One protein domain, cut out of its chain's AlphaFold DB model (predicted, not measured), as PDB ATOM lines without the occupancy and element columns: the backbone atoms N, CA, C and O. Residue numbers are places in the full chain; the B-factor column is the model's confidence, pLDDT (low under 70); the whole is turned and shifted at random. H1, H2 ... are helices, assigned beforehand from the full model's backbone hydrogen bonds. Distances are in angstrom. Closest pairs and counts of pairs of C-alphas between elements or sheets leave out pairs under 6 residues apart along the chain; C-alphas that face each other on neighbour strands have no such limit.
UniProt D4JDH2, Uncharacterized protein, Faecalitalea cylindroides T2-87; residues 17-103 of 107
ATOM      1  N   PRO A  17     -57.158  17.169  -3.530       95.75
ATOM      2  CA  PRO A  17     -55.817  17.345  -4.098       95.75
ATOM      3  C   PRO A  17     -55.184  18.711  -3.786       95.75
ATOM      4  O   PRO A  17     -53.971  18.803  -3.610       95.75
ATOM      5  N   GLU A  18     -55.991  19.775  -3.706       95.56
ATOM      6  CA  GLU A  18     -55.521  21.114  -3.323       95.56
ATOM      7  C   GLU A  18     -55.164  21.157  -1.833       95.56
ATOM      8  O   GLU A  18     -54.084  21.618  -1.470       95.56
ATOM      9  N   ILE A  19     -56.027  20.598  -0.977       93.81
ATOM     10  CA  ILE A  19     -55.789  20.509   0.471       93.81
ATOM     11  C   ILE A  19     -54.502  19.727   0.764       93.81
ATOM     12  O   ILE A  19     -53.704  20.157   1.598       93.81
ATOM     13  N   ASP A  20     -54.295  18.604   0.081       95.12
ATOM     14  CA  ASP A  20     -53.109  17.754   0.210       95.12
ATOM     15  C   ASP A  20     -51.831  18.488  -0.239       95.12
ATOM     16  O   ASP A  20     -50.841  18.558   0.495       95.12
ATOM     17  N   SER A  21     -51.881  19.160  -1.395       96.31
ATOM     18  CA  SER A  21     -50.774  19.983  -1.902       96.31
ATOM     19  C   SER A  21     -50.414  21.146  -0.965       96.31
ATOM     20  O   SER A  21     -49.232  21.463  -0.771       96.31
ATOM     21  N   ASP A  22     -51.416  21.795  -0.377       96.12
ATOM     22  CA  ASP A  22     -51.221  22.849   0.619       96.12
ATOM     23  C   ASP A  22     -50.491  22.318   1.854       96.12
ATOM     24  O   ASP A  22     -49.568  22.972   2.338       96.12
ATOM     25  N   ILE A  23     -50.847  21.121   2.343       96.38
ATOM     26  CA  ILE A  23     -50.179  20.515   3.503       96.38
ATOM     27  C   ILE A  23     -48.685  20.343   3.249       96.38
ATOM     28  O   ILE A  23     -47.869  20.752   4.079       96.38
ATOM     29  N   VAL A  24     -48.316  19.796   2.091       96.81
ATOM     30  CA  VAL A  24     -46.908  19.642   1.704       96.81
ATOM     31  C   VAL A  24     -46.218  21.005   1.611       96.81
ATOM     32  O   VAL A  24     -45.079  21.171   2.053       96.81
ATOM     33  N   THR A  25     -46.899  22.000   1.042       97.31
ATOM     34  CA  THR A  25     -46.362  23.356   0.883       97.31
ATOM     35  C   THR A  25     -46.111  24.031   2.228       97.31
ATOM     36  O   THR A  25     -45.064  24.659   2.413       97.31
ATOM     37  N   ASP A  26     -47.041  23.899   3.165       96.56
ATOM     38  CA  ASP A  26     -46.928  24.468   4.500       96.56
ATOM     39  C   ASP A  26     -45.833  23.769   5.302       96.56
ATOM     40  O   ASP A  26     -44.958  24.446   5.841       96.56
ATOM     41  N   LEU A  27     -45.783  22.432   5.285       97.75
ATOM     42  CA  LEU A  27     -44.733  21.673   5.968       97.75
ATOM     43  C   LEU A  27     -43.330  22.061   5.491       97.75
ATOM     44  O   LEU A  27     -42.446  22.263   6.321       97.75
ATOM     45  N   ARG A  28     -43.124  22.270   4.183       96.88
ATOM     46  CA  ARG A  28     -41.836  22.760   3.651       96.88
ATOM     47  C   ARG A  28     -41.455  24.151   4.152       96.88
ATOM     48  O   ARG A  28     -40.271  24.467   4.202       96.88
ATOM     49  N   LYS A  29     -42.433  25.002   4.467       97.31
ATOM     50  CA  LYS A  29     -42.186  26.361   4.973       97.31
ATOM     51  C   LYS A  29     -41.956  26.382   6.478       97.31
ATOM     52  O   LYS A  29     -41.235  27.252   6.956       97.31
ATOM     53  N   THR A  30     -42.604  25.487   7.222       96.62
ATOM     54  CA  THR A  30     -42.688  25.582   8.686       96.62
ATOM     55  C   THR A  30     -41.907  24.509   9.435       96.62
ATOM     56  O   THR A  30     -41.718  24.654  10.638       96.62
ATOM     57  N   SER A  31     -41.479  23.429   8.776       98.12
ATOM     58  CA  SER A  31     -40.778  22.312   9.413       98.12
ATOM     59  C   SER A  31     -39.395  22.101   8.799       98.12
ATOM     60  O   SER A  31     -39.262  21.567   7.700       98.12
ATOM     61  N   GLU A  32     -38.355  22.476   9.548       98.12
ATOM     62  CA  GLU A  32     -36.958  22.179   9.191       98.12
ATOM     63  C   GLU A  32     -36.730  20.664   9.087       98.12
ATOM     64  O   GLU A  32     -36.155  20.189   8.113       98.12
ATOM     65  N   GLU A  33     -37.289  19.889  10.023       98.25
ATOM     66  CA  GLU A  33     -37.209  18.423  10.015       98.25
ATOM     67  C   GLU A  33     -37.775  17.813   8.722       98.25
ATOM     68  O   GLU A  33     -37.178  16.893   8.159       98.25
ATOM     69  N   TYR A  34     -38.911  18.319   8.232       98.50
ATOM     70  CA  TYR A  34     -39.518  17.842   6.989       98.50
ATOM     71  C   TYR A  34     -38.579  18.078   5.794       98.50
ATOM     72  O   TYR A  34     -38.343  17.167   4.996       98.50
ATOM     73  N   VAL A  35     -37.990  19.275   5.702       98.31
ATOM     74  CA  VAL A  35     -37.033  19.638   4.643       98.31
ATOM     75  C   VAL A  35     -35.764  18.782   4.722       98.31
ATOM     76  O   VAL A  35     -35.307  18.271   3.697       98.31
ATOM     77  N   ASP A  36     -35.238  18.550   5.923       98.56
ATOM     78  CA  ASP A  36     -34.055  17.714   6.138       98.56
ATOM     79  C   ASP A  36     -34.286  16.266   5.692       98.56
ATOM     80  O   ASP A  36     -33.425  15.658   5.053       98.56
ATOM     81  N   ILE A  37     -35.460  15.702   5.990       98.62
ATOM     82  CA  ILE A  37     -35.821  14.349   5.551       98.62
ATOM     83  C   ILE A  37     -35.949  14.298   4.023       98.62
ATOM     84  O   ILE A  37     -35.437  13.362   3.402       98.62
ATOM     85  N   GLN A  38     -36.580  15.298   3.395       98.25
ATOM     86  CA  GLN A  38     -36.661  15.382   1.931       98.25
ATOM     87  C   GLN A  38     -35.270  15.424   1.290       98.25
ATOM     88  O   GLN A  38     -35.022  14.734   0.295       98.25
ATOM     89  N   GLN A  39     -34.351  16.191   1.879       98.50
ATOM     90  CA  GLN A  39     -32.977  16.284   1.407       98.50
ATOM     91  C   GLN A  39     -32.237  14.946   1.559       98.50
ATOM     92  O   GLN A  39     -31.643  14.471   0.593       98.50
ATOM     93  N   GLN A  40     -32.362  14.272   2.706       98.50
ATOM     94  CA  GLN A  40     -31.780  12.939   2.921       98.50
ATOM     95  C   GLN A  40     -32.292  11.901   1.912       98.50
ATOM     96  O   GLN A  40     -31.508  11.110   1.386       98.50
ATOM     97  N   ILE A  41     -33.591  11.908   1.598       98.31
ATOM     98  CA  ILE A  41     -34.165  11.036   0.560       98.31
ATOM     99  C   ILE A  41     -33.569  11.366  -0.814       98.31
ATOM    100  O   ILE A  41     -33.221  10.455  -1.567       98.31
ATOM    101  N   SER A  42     -33.449  12.654  -1.151       97.94
ATOM    102  CA  SER A  42     -32.856  13.112  -2.413       97.94
ATOM    103  C   SER A  42     -31.413  12.629  -2.561       97.94
ATOM    104  O   SER A  42     -31.035  12.105  -3.609       97.94
ATOM    105  N   ASP A  43     -30.623  12.733  -1.495       98.31
ATOM    106  CA  ASP A  43     -29.218  12.331  -1.508       98.31
ATOM    107  C   ASP A  43     -29.056  10.810  -1.566       98.31
ATOM    108  O   ASP A  43     -28.248  10.321  -2.358       98.31
ATOM    109  N   LEU A  44     -29.898  10.048  -0.856       97.69
ATOM    110  CA  LEU A  44     -29.949   8.589  -0.989       97.69
ATOM    111  C   LEU A  44     -30.264   8.158  -2.422       97.69
ATOM    112  O   LEU A  44     -29.579   7.292  -2.960       97.69
ATOM    113  N   LYS A  45     -31.260   8.775  -3.071       96.75
ATOM    114  CA  LYS A  45     -31.629   8.457  -4.462       96.75
ATOM    115  C   LYS A  45     -30.511   8.774  -5.457       96.75
ATOM    116  O   LYS A  45     -30.346   8.042  -6.430       96.75
ATOM    117  N   LYS A  46     -29.737   9.839  -5.219       97.06
ATOM    118  CA  LYS A  46     -28.563  10.182  -6.041       97.06
ATOM    119  C   LYS A  46     -27.417   9.197  -5.834       97.06
ATOM    120  O   LYS A  46     -26.781   8.800  -6.806       97.06
ATOM    121  N   GLN A  47     -27.150   8.820  -4.584       97.94
ATOM    122  CA  GLN A  47     -26.065   7.903  -4.239       97.94
ATOM    123  C   GLN A  47     -26.369   6.464  -4.677       97.94
ATOM    124  O   GLN A  47     -25.470   5.764  -5.137       97.94
ATOM    125  N   PHE A  48     -27.633   6.043  -4.589       97.44
ATOM    126  CA  PHE A  48     -28.086   4.689  -4.900       97.44
ATOM    127  C   PHE A  48     -29.198   4.710  -5.965       97.44
ATOM    128  O   PHE A  48     -30.383   4.596  -5.636       97.44
ATOM    129  N   PRO A  49     -28.846   4.788  -7.266       94.31
ATOM    130  CA  PRO A  49     -29.822   4.790  -8.362       94.31
ATOM    131  C   PRO A  49     -30.736   3.555  -8.397       94.31
ATOM    132  O   PRO A  49     -31.809   3.596  -9.001       94.31
ATOM    133  N   CYS A  50     -30.339   2.455  -7.742       95.19
ATOM    134  CA  CYS A  50     -31.170   1.264  -7.572       95.19
ATOM    135  C   CYS A  50     -32.510   1.570  -6.882       95.19
ATOM    136  O   CYS A  50     -33.488   0.884  -7.154       95.19
ATOM    137  N   ILE A  51     -32.584   2.612  -6.041       96.50
ATOM    138  CA  ILE A  51     -33.814   3.004  -5.341       96.50
ATOM    139  C   ILE A  51     -34.916   3.352  -6.345       96.50
ATOM    140  O   ILE A  51     -36.044   2.896  -6.189       96.50
ATOM    141  N   MET A  52     -34.589   4.114  -7.393       94.44
ATOM    142  CA  MET A  52     -35.560   4.463  -8.437       94.44
ATOM    143  C   MET A  52     -35.938   3.238  -9.273       94.44
ATOM    144  O   MET A  52     -37.120   3.005  -9.506       94.44
ATOM    145  N   LYS A  53     -34.957   2.394  -9.622       93.94
ATOM    146  CA  LYS A  53     -35.209   1.142 -10.356       93.94
ATOM    147  C   LYS A  53     -36.201   0.241  -9.627       93.94
ATOM    148  O   LYS A  53     -37.132  -0.249 -10.244       93.94
ATOM    149  N   VAL A  54     -36.057   0.082  -8.308       94.19
ATOM    150  CA  VAL A  54     -36.983  -0.725  -7.491       94.19
ATOM    151  C   VAL A  54     -38.420  -0.201  -7.531       94.19
ATOM    152  O   VAL A  54     -39.353  -0.990  -7.412       94.19
ATOM    153  N   MET A  55     -38.621   1.107  -7.702       88.12
ATOM    154  CA  MET A  55     -39.957   1.707  -7.745       88.12
ATOM    155  C   MET A  55     -40.590   1.688  -9.144       88.12
ATOM    156  O   MET A  55     -41.816   1.691  -9.248       88.12
ATOM    157  N   GLU A  56     -39.783   1.696 -10.206       92.00
ATOM    158  CA  GLU A  56     -40.243   1.904 -11.587       92.00
ATOM    159  C   GLU A  56     -40.197   0.636 -12.451       92.00
ATOM    160  O   GLU A  56     -41.078   0.428 -13.295       92.00
ATOM    161  N   ASP A  57     -39.192  -0.221 -12.252       92.75
ATOM    162  CA  ASP A  57     -38.992  -1.410 -13.076       92.75
ATOM    163  C   ASP A  57     -39.973  -2.527 -12.698       92.75
ATOM    164  O   ASP A  57     -40.315  -2.756 -11.539       92.75
ATOM    165  N   LYS A  58     -40.413  -3.275 -13.714       89.31
ATOM    166  CA  LYS A  58     -41.340  -4.416 -13.570       89.31
ATOM    167  C   LYS A  58     -40.643  -5.778 -13.624       89.31
ATOM    168  O   LYS A  58     -41.308  -6.808 -13.561       89.31
ATOM    169  N   GLY A  59     -39.328  -5.775 -13.839       91.69
ATOM    170  CA  GLY A  59     -38.500  -6.972 -13.949       91.69
ATOM    171  C   GLY A  59     -37.915  -7.410 -12.610       91.69
ATOM    172  O   GLY A  59     -38.146  -6.798 -11.571       91.69
ATOM    173  N   GLU A  60     -37.128  -8.479 -12.650       92.88
ATOM    174  CA  GLU A  60     -36.359  -8.922 -11.492       92.88
ATOM    175  C   GLU A  60     -35.226  -7.934 -11.178       92.88
ATOM    176  O   GLU A  60     -34.505  -7.490 -12.075       92.88
ATOM    177  N   ILE A  61     -35.053  -7.610  -9.895       94.25
ATOM    178  CA  ILE A  61     -34.031  -6.680  -9.411       94.25
ATOM    179  C   ILE A  61     -33.219  -7.372  -8.326       94.25
ATOM    180  O   ILE A  61     -33.764  -7.887  -7.352       94.25
ATOM    181  N   HIS A  62     -31.903  -7.335  -8.486       94.88
ATOM    182  CA  HIS A  62     -30.956  -7.843  -7.507       94.88
ATOM    183  C   HIS A  62     -30.276  -6.660  -6.825       94.88
ATOM    184  O   HIS A  62     -29.760  -5.776  -7.505       94.88
ATOM    185  N   LEU A  63     -30.279  -6.655  -5.493       96.81
ATOM    186  CA  LEU A  63     -29.634  -5.626  -4.683       96.81
ATOM    187  C   LEU A  63     -28.467  -6.238  -3.916       96.81
ATOM    188  O   LEU A  63     -28.579  -7.323  -3.341       96.81
ATOM    189  N   THR A  64     -27.363  -5.509  -3.856       98.00
ATOM    190  CA  THR A  64     -26.320  -5.754  -2.861       98.00
ATOM    191  C   THR A  64     -26.839  -5.454  -1.451       98.00
ATOM    192  O   THR A  64     -27.868  -4.802  -1.260       98.00
ATOM    193  N   ALA A  65     -26.113  -5.910  -0.427       98.12
ATOM    194  CA  ALA A  65     -26.475  -5.625   0.962       98.12
ATOM    195  C   ALA A  65     -26.516  -4.113   1.262       98.12
ATOM    196  O   ALA A  65     -27.386  -3.659   2.006       98.12
ATOM    197  N   GLU A  66     -25.606  -3.339   0.661       98.12
ATOM    198  CA  GLU A  66     -25.546  -1.882   0.814       98.12
ATOM    199  C   GLU A  66     -26.734  -1.194   0.128       98.12
ATOM    200  O   GLU A  66     -27.427  -0.393   0.754       98.12
ATOM    201  N   GLU A  67     -27.040  -1.572  -1.115       97.88
ATOM    202  CA  GLU A  67     -28.199  -1.054  -1.851       97.88
ATOM    203  C   GLU A  67     -29.523  -1.382  -1.151       97.88
ATOM    204  O   GLU A  67     -30.404  -0.528  -1.048       97.88
ATOM    205  N   HIS A  68     -29.660  -2.598  -0.612       97.75
ATOM    206  CA  HIS A  68     -30.825  -2.977   0.183       97.75
ATOM    207  C   HIS A  68     -30.942  -2.122   1.453       97.75
ATOM    208  O   HIS A  68     -32.031  -1.644   1.776       97.75
ATOM    209  N   ALA A  69     -29.836  -1.884   2.166       98.19
ATOM    210  CA  ALA A  69     -29.840  -1.028   3.350       98.19
ATOM    211  C   ALA A  69     -30.238   0.421   3.010       98.19
ATOM    212  O   ALA A  69     -31.070   1.006   3.711       98.19
ATOM    213  N   ALA A  70     -29.714   0.970   1.911       98.06
ATOM    214  CA  ALA A  70     -30.072   2.297   1.416       98.06
ATOM    215  C   ALA A  70     -31.556   2.390   1.029       98.06
ATOM    216  O   ALA A  70     -32.239   3.345   1.401       98.06
ATOM    217  N   PHE A  71     -32.087   1.368   0.350       97.69
ATOM    218  CA  PHE A  71     -33.501   1.295  -0.009       97.69
ATOM    219  C   PHE A  71     -34.413   1.242   1.225       97.69
ATOM    220  O   PHE A  71     -35.370   2.012   1.322       97.69
ATOM    221  N   VAL A  72     -34.088   0.403   2.216       97.88
ATOM    222  CA  VAL A  72     -34.835   0.339   3.484       97.88
ATOM    223  C   VAL A  72     -34.812   1.686   4.206       97.88
ATOM    224  O   VAL A  72     -35.841   2.111   4.737       97.88
ATOM    225  N   GLN A  73     -33.669   2.375   4.220       98.44
ATOM    226  CA  GLN A  73     -33.576   3.701   4.827       98.44
ATOM    227  C   GLN A  73     -34.433   4.729   4.078       98.44
ATOM    228  O   GLN A  73     -35.161   5.484   4.722       98.44
ATOM    229  N   CYS A  74     -34.420   4.714   2.743       98.19
ATOM    230  CA  CYS A  74     -35.290   5.566   1.935       98.19
ATOM    231  C   CYS A  74     -36.770   5.327   2.268       98.19
ATOM    232  O   CYS A  74     -37.494   6.285   2.513       98.19
ATOM    233  N   LEU A  75     -37.212   4.066   2.361       97.56
ATOM    234  CA  LEU A  75     -38.595   3.729   2.721       97.56
ATOM    235  C   LEU A  75     -38.983   4.221   4.121       97.56
ATOM    236  O   LEU A  75     -40.103   4.689   4.319       97.56
ATOM    237  N   ARG A  76     -38.081   4.113   5.102       98.50
ATOM    238  CA  ARG A  76     -38.323   4.618   6.464       98.50
ATOM    239  C   ARG A  76     -38.503   6.131   6.478       98.50
ATOM    240  O   ARG A  76     -39.414   6.620   7.136       98.50
ATOM    241  N   LEU A  77     -37.653   6.850   5.750       98.62
ATOM    242  CA  LEU A  77     -37.737   8.303   5.633       98.62
ATOM    243  C   LEU A  77     -39.008   8.732   4.889       98.62
ATOM    244  O   LEU A  77     -39.691   9.634   5.358       98.62
ATOM    245  N   SER A  78     -39.378   8.053   3.797       97.88
ATOM    246  CA  SER A  78     -40.635   8.319   3.081       97.88
ATOM    247  C   SER A  78     -41.854   8.136   3.981       97.88
ATOM    248  O   SER A  78     -42.657   9.051   4.089       97.88
ATOM    249  N   ARG A  79     -41.938   7.028   4.730       98.31
ATOM    250  CA  ARG A  79     -43.036   6.816   5.693       98.31
ATOM    251  C   ARG A  79     -43.109   7.909   6.754       98.31
ATOM    252  O   ARG A  79     -44.197   8.264   7.187       98.31
ATOM    253  N   LYS A  80     -41.958   8.434   7.179       98.50
ATOM    254  CA  LYS A  80     -41.914   9.536   8.137       98.50
ATOM    255  C   LYS A  80     -42.500  10.822   7.545       98.50
ATOM    256  O   LYS A  80     -43.229  11.504   8.255       98.50
ATOM    257  N   LEU A  81     -42.228  11.133   6.272       98.31
ATOM    258  CA  LEU A  81     -42.888  12.252   5.586       98.31
ATOM    259  C   LEU A  81     -44.405  12.036   5.509       98.31
ATOM    260  O   LEU A  81     -45.150  12.921   5.922       98.31
ATOM    261  N   ASP A  82     -44.845  10.841   5.098       98.00
ATOM    262  CA  ASP A  82     -46.271  10.494   5.011       98.00
ATOM    263  C   ASP A  82     -46.976  10.652   6.375       98.00
ATOM    264  O   ASP A  82     -48.104  11.141   6.467       98.00
ATOM    265  N   ASP A  83     -46.314  10.247   7.466       98.44
ATOM    266  CA  ASP A  83     -46.827  10.401   8.830       98.44
ATOM    267  C   ASP A  83     -46.986  11.876   9.219       98.44
ATOM    268  O   ASP A  83     -48.002  12.243   9.819       98.44
ATOM    269  N   MET A  84     -46.017  12.724   8.866       98.31
ATOM    270  CA  MET A  84     -46.067  14.165   9.133       98.31
ATOM    271  C   MET A  84     -47.191  14.848   8.343       98.31
ATOM    272  O   MET A  84     -47.958  15.621   8.915       98.31
ATOM    273  N   GLU A  85     -47.328  14.529   7.055       98.12
ATOM    274  CA  GLU A  85     -48.381  15.053   6.173       98.12
ATOM    275  C   GLU A  85     -49.771  14.650   6.670       98.12
ATOM    276  O   GLU A  85     -50.650  15.494   6.863       98.12
ATOM    277  N   ARG A  86     -49.959  13.368   6.997       97.75
ATOM    278  CA  ARG A  86     -51.221  12.860   7.542       97.75
ATOM    279  C   ARG A  86     -51.572  13.476   8.895       97.75
ATOM    280  O   ARG A  86     -52.744  13.756   9.153       97.75
ATOM    281  N   LEU A  87     -50.585  13.693   9.766       97.19
ATOM    282  CA  LEU A  87     -50.804  14.365  11.047       97.19
ATOM    283  C   LEU A  87     -51.235  15.824  10.842       97.19
ATOM    284  O   LEU A  87     -52.160  16.294  11.509       97.19
ATOM    285  N   GLN A  88     -50.620  16.525   9.890       96.56
ATOM    286  CA  GLN A  88     -50.990  17.895   9.553       96.56
ATOM    287  C   GLN A  88     -52.405  17.971   8.949       96.56
ATOM    288  O   GLN A  88     -53.188  18.834   9.352       96.56
ATOM    289  N   LEU A  89     -52.775  17.039   8.061       95.75
ATOM    290  CA  LEU A  89     -54.147  16.903   7.548       95.75
ATOM    291  C   LEU A  89     -55.161  16.713   8.686       95.75
ATOM    292  O   LEU A  89     -56.200  17.376   8.708       95.75
ATOM    293  N   TYR A  90     -54.847  15.854   9.663       96.00
ATOM    294  CA  TYR A  90     -55.702  15.621  10.830       96.00
ATOM    295  C   TYR A  90     -55.941  16.907  11.635       96.00
ATOM    296  O   TYR A  90     -57.084  17.234  11.964       96.00
ATOM    297  N   PHE A  91     -54.887  17.682  11.917       94.81
ATOM    298  CA  PHE A  91     -55.022  18.956  12.631       94.81
ATOM    299  C   PHE A  91     -55.754  20.032  11.823       94.81
ATOM    300  O   PHE A  91     -56.548  20.788  12.398       94.81
ATOM    301  N   ARG A  92     -55.536  20.093  10.504       93.62
ATOM    302  CA  ARG A  92     -56.258  21.021   9.626       93.62
ATOM    303  C   ARG A  92     -57.756  20.731   9.641       93.62
ATOM    304  O   ARG A  92     -58.530  21.649   9.885       93.62
ATOM    305  N   GLY A  93     -58.152  19.461   9.535       92.44
ATOM    306  CA  GLY A  93     -59.558  19.054   9.623       92.44
ATOM    307  C   GLY A  93     -60.244  19.512  10.917       92.44
ATOM    308  O   GLY A  93     -61.349  20.052  10.874       92.44
ATOM    309  N   HIS A  94     -59.577  19.379  12.070       94.94
ATOM    310  CA  HIS A  94     -60.100  19.891  13.349       94.94
ATOM    311  C   HIS A  94     -60.233  21.411  13.370       94.94
ATOM    312  O   HIS A  94     -61.239  21.948  13.839       94.94
ATOM    313  N   THR A  95     -59.223  22.110  12.857       93.94
ATOM    314  CA  THR A  95     -59.210  23.576  12.813       93.94
ATOM    315  C   THR A  95     -60.335  24.101  11.920       93.94
ATOM    316  O   THR A  95     -61.079  24.995  12.335       93.94
ATOM    317  N   ASP A  96     -60.522  23.493  10.750       91.56
ATOM    318  CA  ASP A  96     -61.571  23.841   9.792       91.56
ATOM    319  C   ASP A  96     -62.966  23.539  10.346       91.56
ATOM    320  O   ASP A  96     -63.868  24.374  10.241       91.56
ATOM    321  N   ALA A  97     -63.145  22.397  11.019       92.56
ATOM    322  CA  ALA A  97     -64.400  22.051  11.682       92.56
ATOM    323  C   ALA A  97     -64.771  23.076  12.767       92.56
ATOM    324  O   ALA A  97     -65.896  23.581  12.794       92.56
ATOM    325  N   VAL A  98     -63.824  23.448  13.636       96.25
ATOM    326  CA  VAL A  98     -64.048  24.471  14.671       96.25
ATOM    327  C   VAL A  98     -64.346  25.837  14.046       96.25
ATOM    328  O   VAL A  98     -65.260  26.534  14.497       96.25
ATOM    329  N   ALA A  99     -63.611  26.234  13.003       94.38
ATOM    330  CA  ALA A  99     -63.853  27.483  12.283       94.38
ATOM    331  C   ALA A  99     -65.251  27.510  11.642       94.38
ATOM    332  O   ALA A  99     -65.951  28.525  11.717       94.38
ATOM    333  N   TYR A 100     -65.690  26.385  11.073       90.62
ATOM    334  CA  TYR A 100     -67.028  26.230  10.514       90.62
ATOM    335  C   TYR A 100     -68.118  26.366  11.584       90.62
ATOM    336  O   TYR A 100     -69.039  27.164  11.406       90.62
ATOM    337  N   LEU A 101     -67.992  25.664  12.717       94.81
ATOM    338  CA  LEU A 101     -68.966  25.737  13.813       94.81
ATOM    339  C   LEU A 101     -69.118  27.167  14.357       94.81
ATOM    340  O   LEU A 101     -70.244  27.628  14.557       94.81
ATOM    341  N   LYS A 102     -68.008  27.907  14.502       96.12
ATOM    342  CA  LYS A 102     -68.031  29.337  14.863       96.12
ATOM    343  C   LYS A 102     -68.751  30.183  13.812       96.12
ATOM    344  O   LYS A 102     -69.559  31.046  14.151       96.12
ATOM    345  N   LYS A 103     -68.491  29.938  12.522       94.81
ATOM    346  CA  LYS A 103     -69.106  30.682  11.407       94.81
ATOM    347  C   LYS A 103     -70.629  30.540  11.386       94.81
ATOM    348  O   LYS A 103     -71.321  31.517  11.100       94.81
TER     349      LYS A 103
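What this domain is: This is residues 17 to 103 of the 107 residues of an uncharacterized protein of Faecalitalea cylindroides T2-87 (UniProt D4JDH2). One long helix, H4, makes the length, with three shorter helices packed on one side: H1 crosses it, H2 runs back alongside it and H3 sits near its start. Residues 93 to 103 of H4 stick out. The printed part has 87 residues with four named helices, H1 to H4 in order along the chain, and no named strand; its class is all helix, and it is loose, with a radius of gyration of the C-alphas of 17.1 A and spans of 57 by 28 by 17 A.

How they stand to each other: Start at H1, residues 17 to 30; it touches H4, residues 65 to 103, about perpendicular at 74 degrees, closest at C-alphas 23 and 85, 6.3 A. H2, residues 32 to 47, touches residues 70 to 84 of H4 alone, opposite ways at a shallow tilt of 30 degrees, closest at C-alphas 41 and 74, 5.8 A. H3, residues 50 to 56, touches H4 at a steep tilt of 54 degrees, closest at C-alphas 51 and 71, 5.6 A. In H1 to H4 every O i to N i+4 pair is within hydrogen-bond range.

Where its parts are: Find C-alpha 17 at (-55.817, 17.345, -4.098); H1 runs 20.1 A, H2 22.4 A, H3 9.9 A. H4 runs 57.0 A to C-alpha 103 at (-69.106, 30.682, 11.407).

The domain as a whole: The printed part has no cut, no long link and no residue under pLDDT 70.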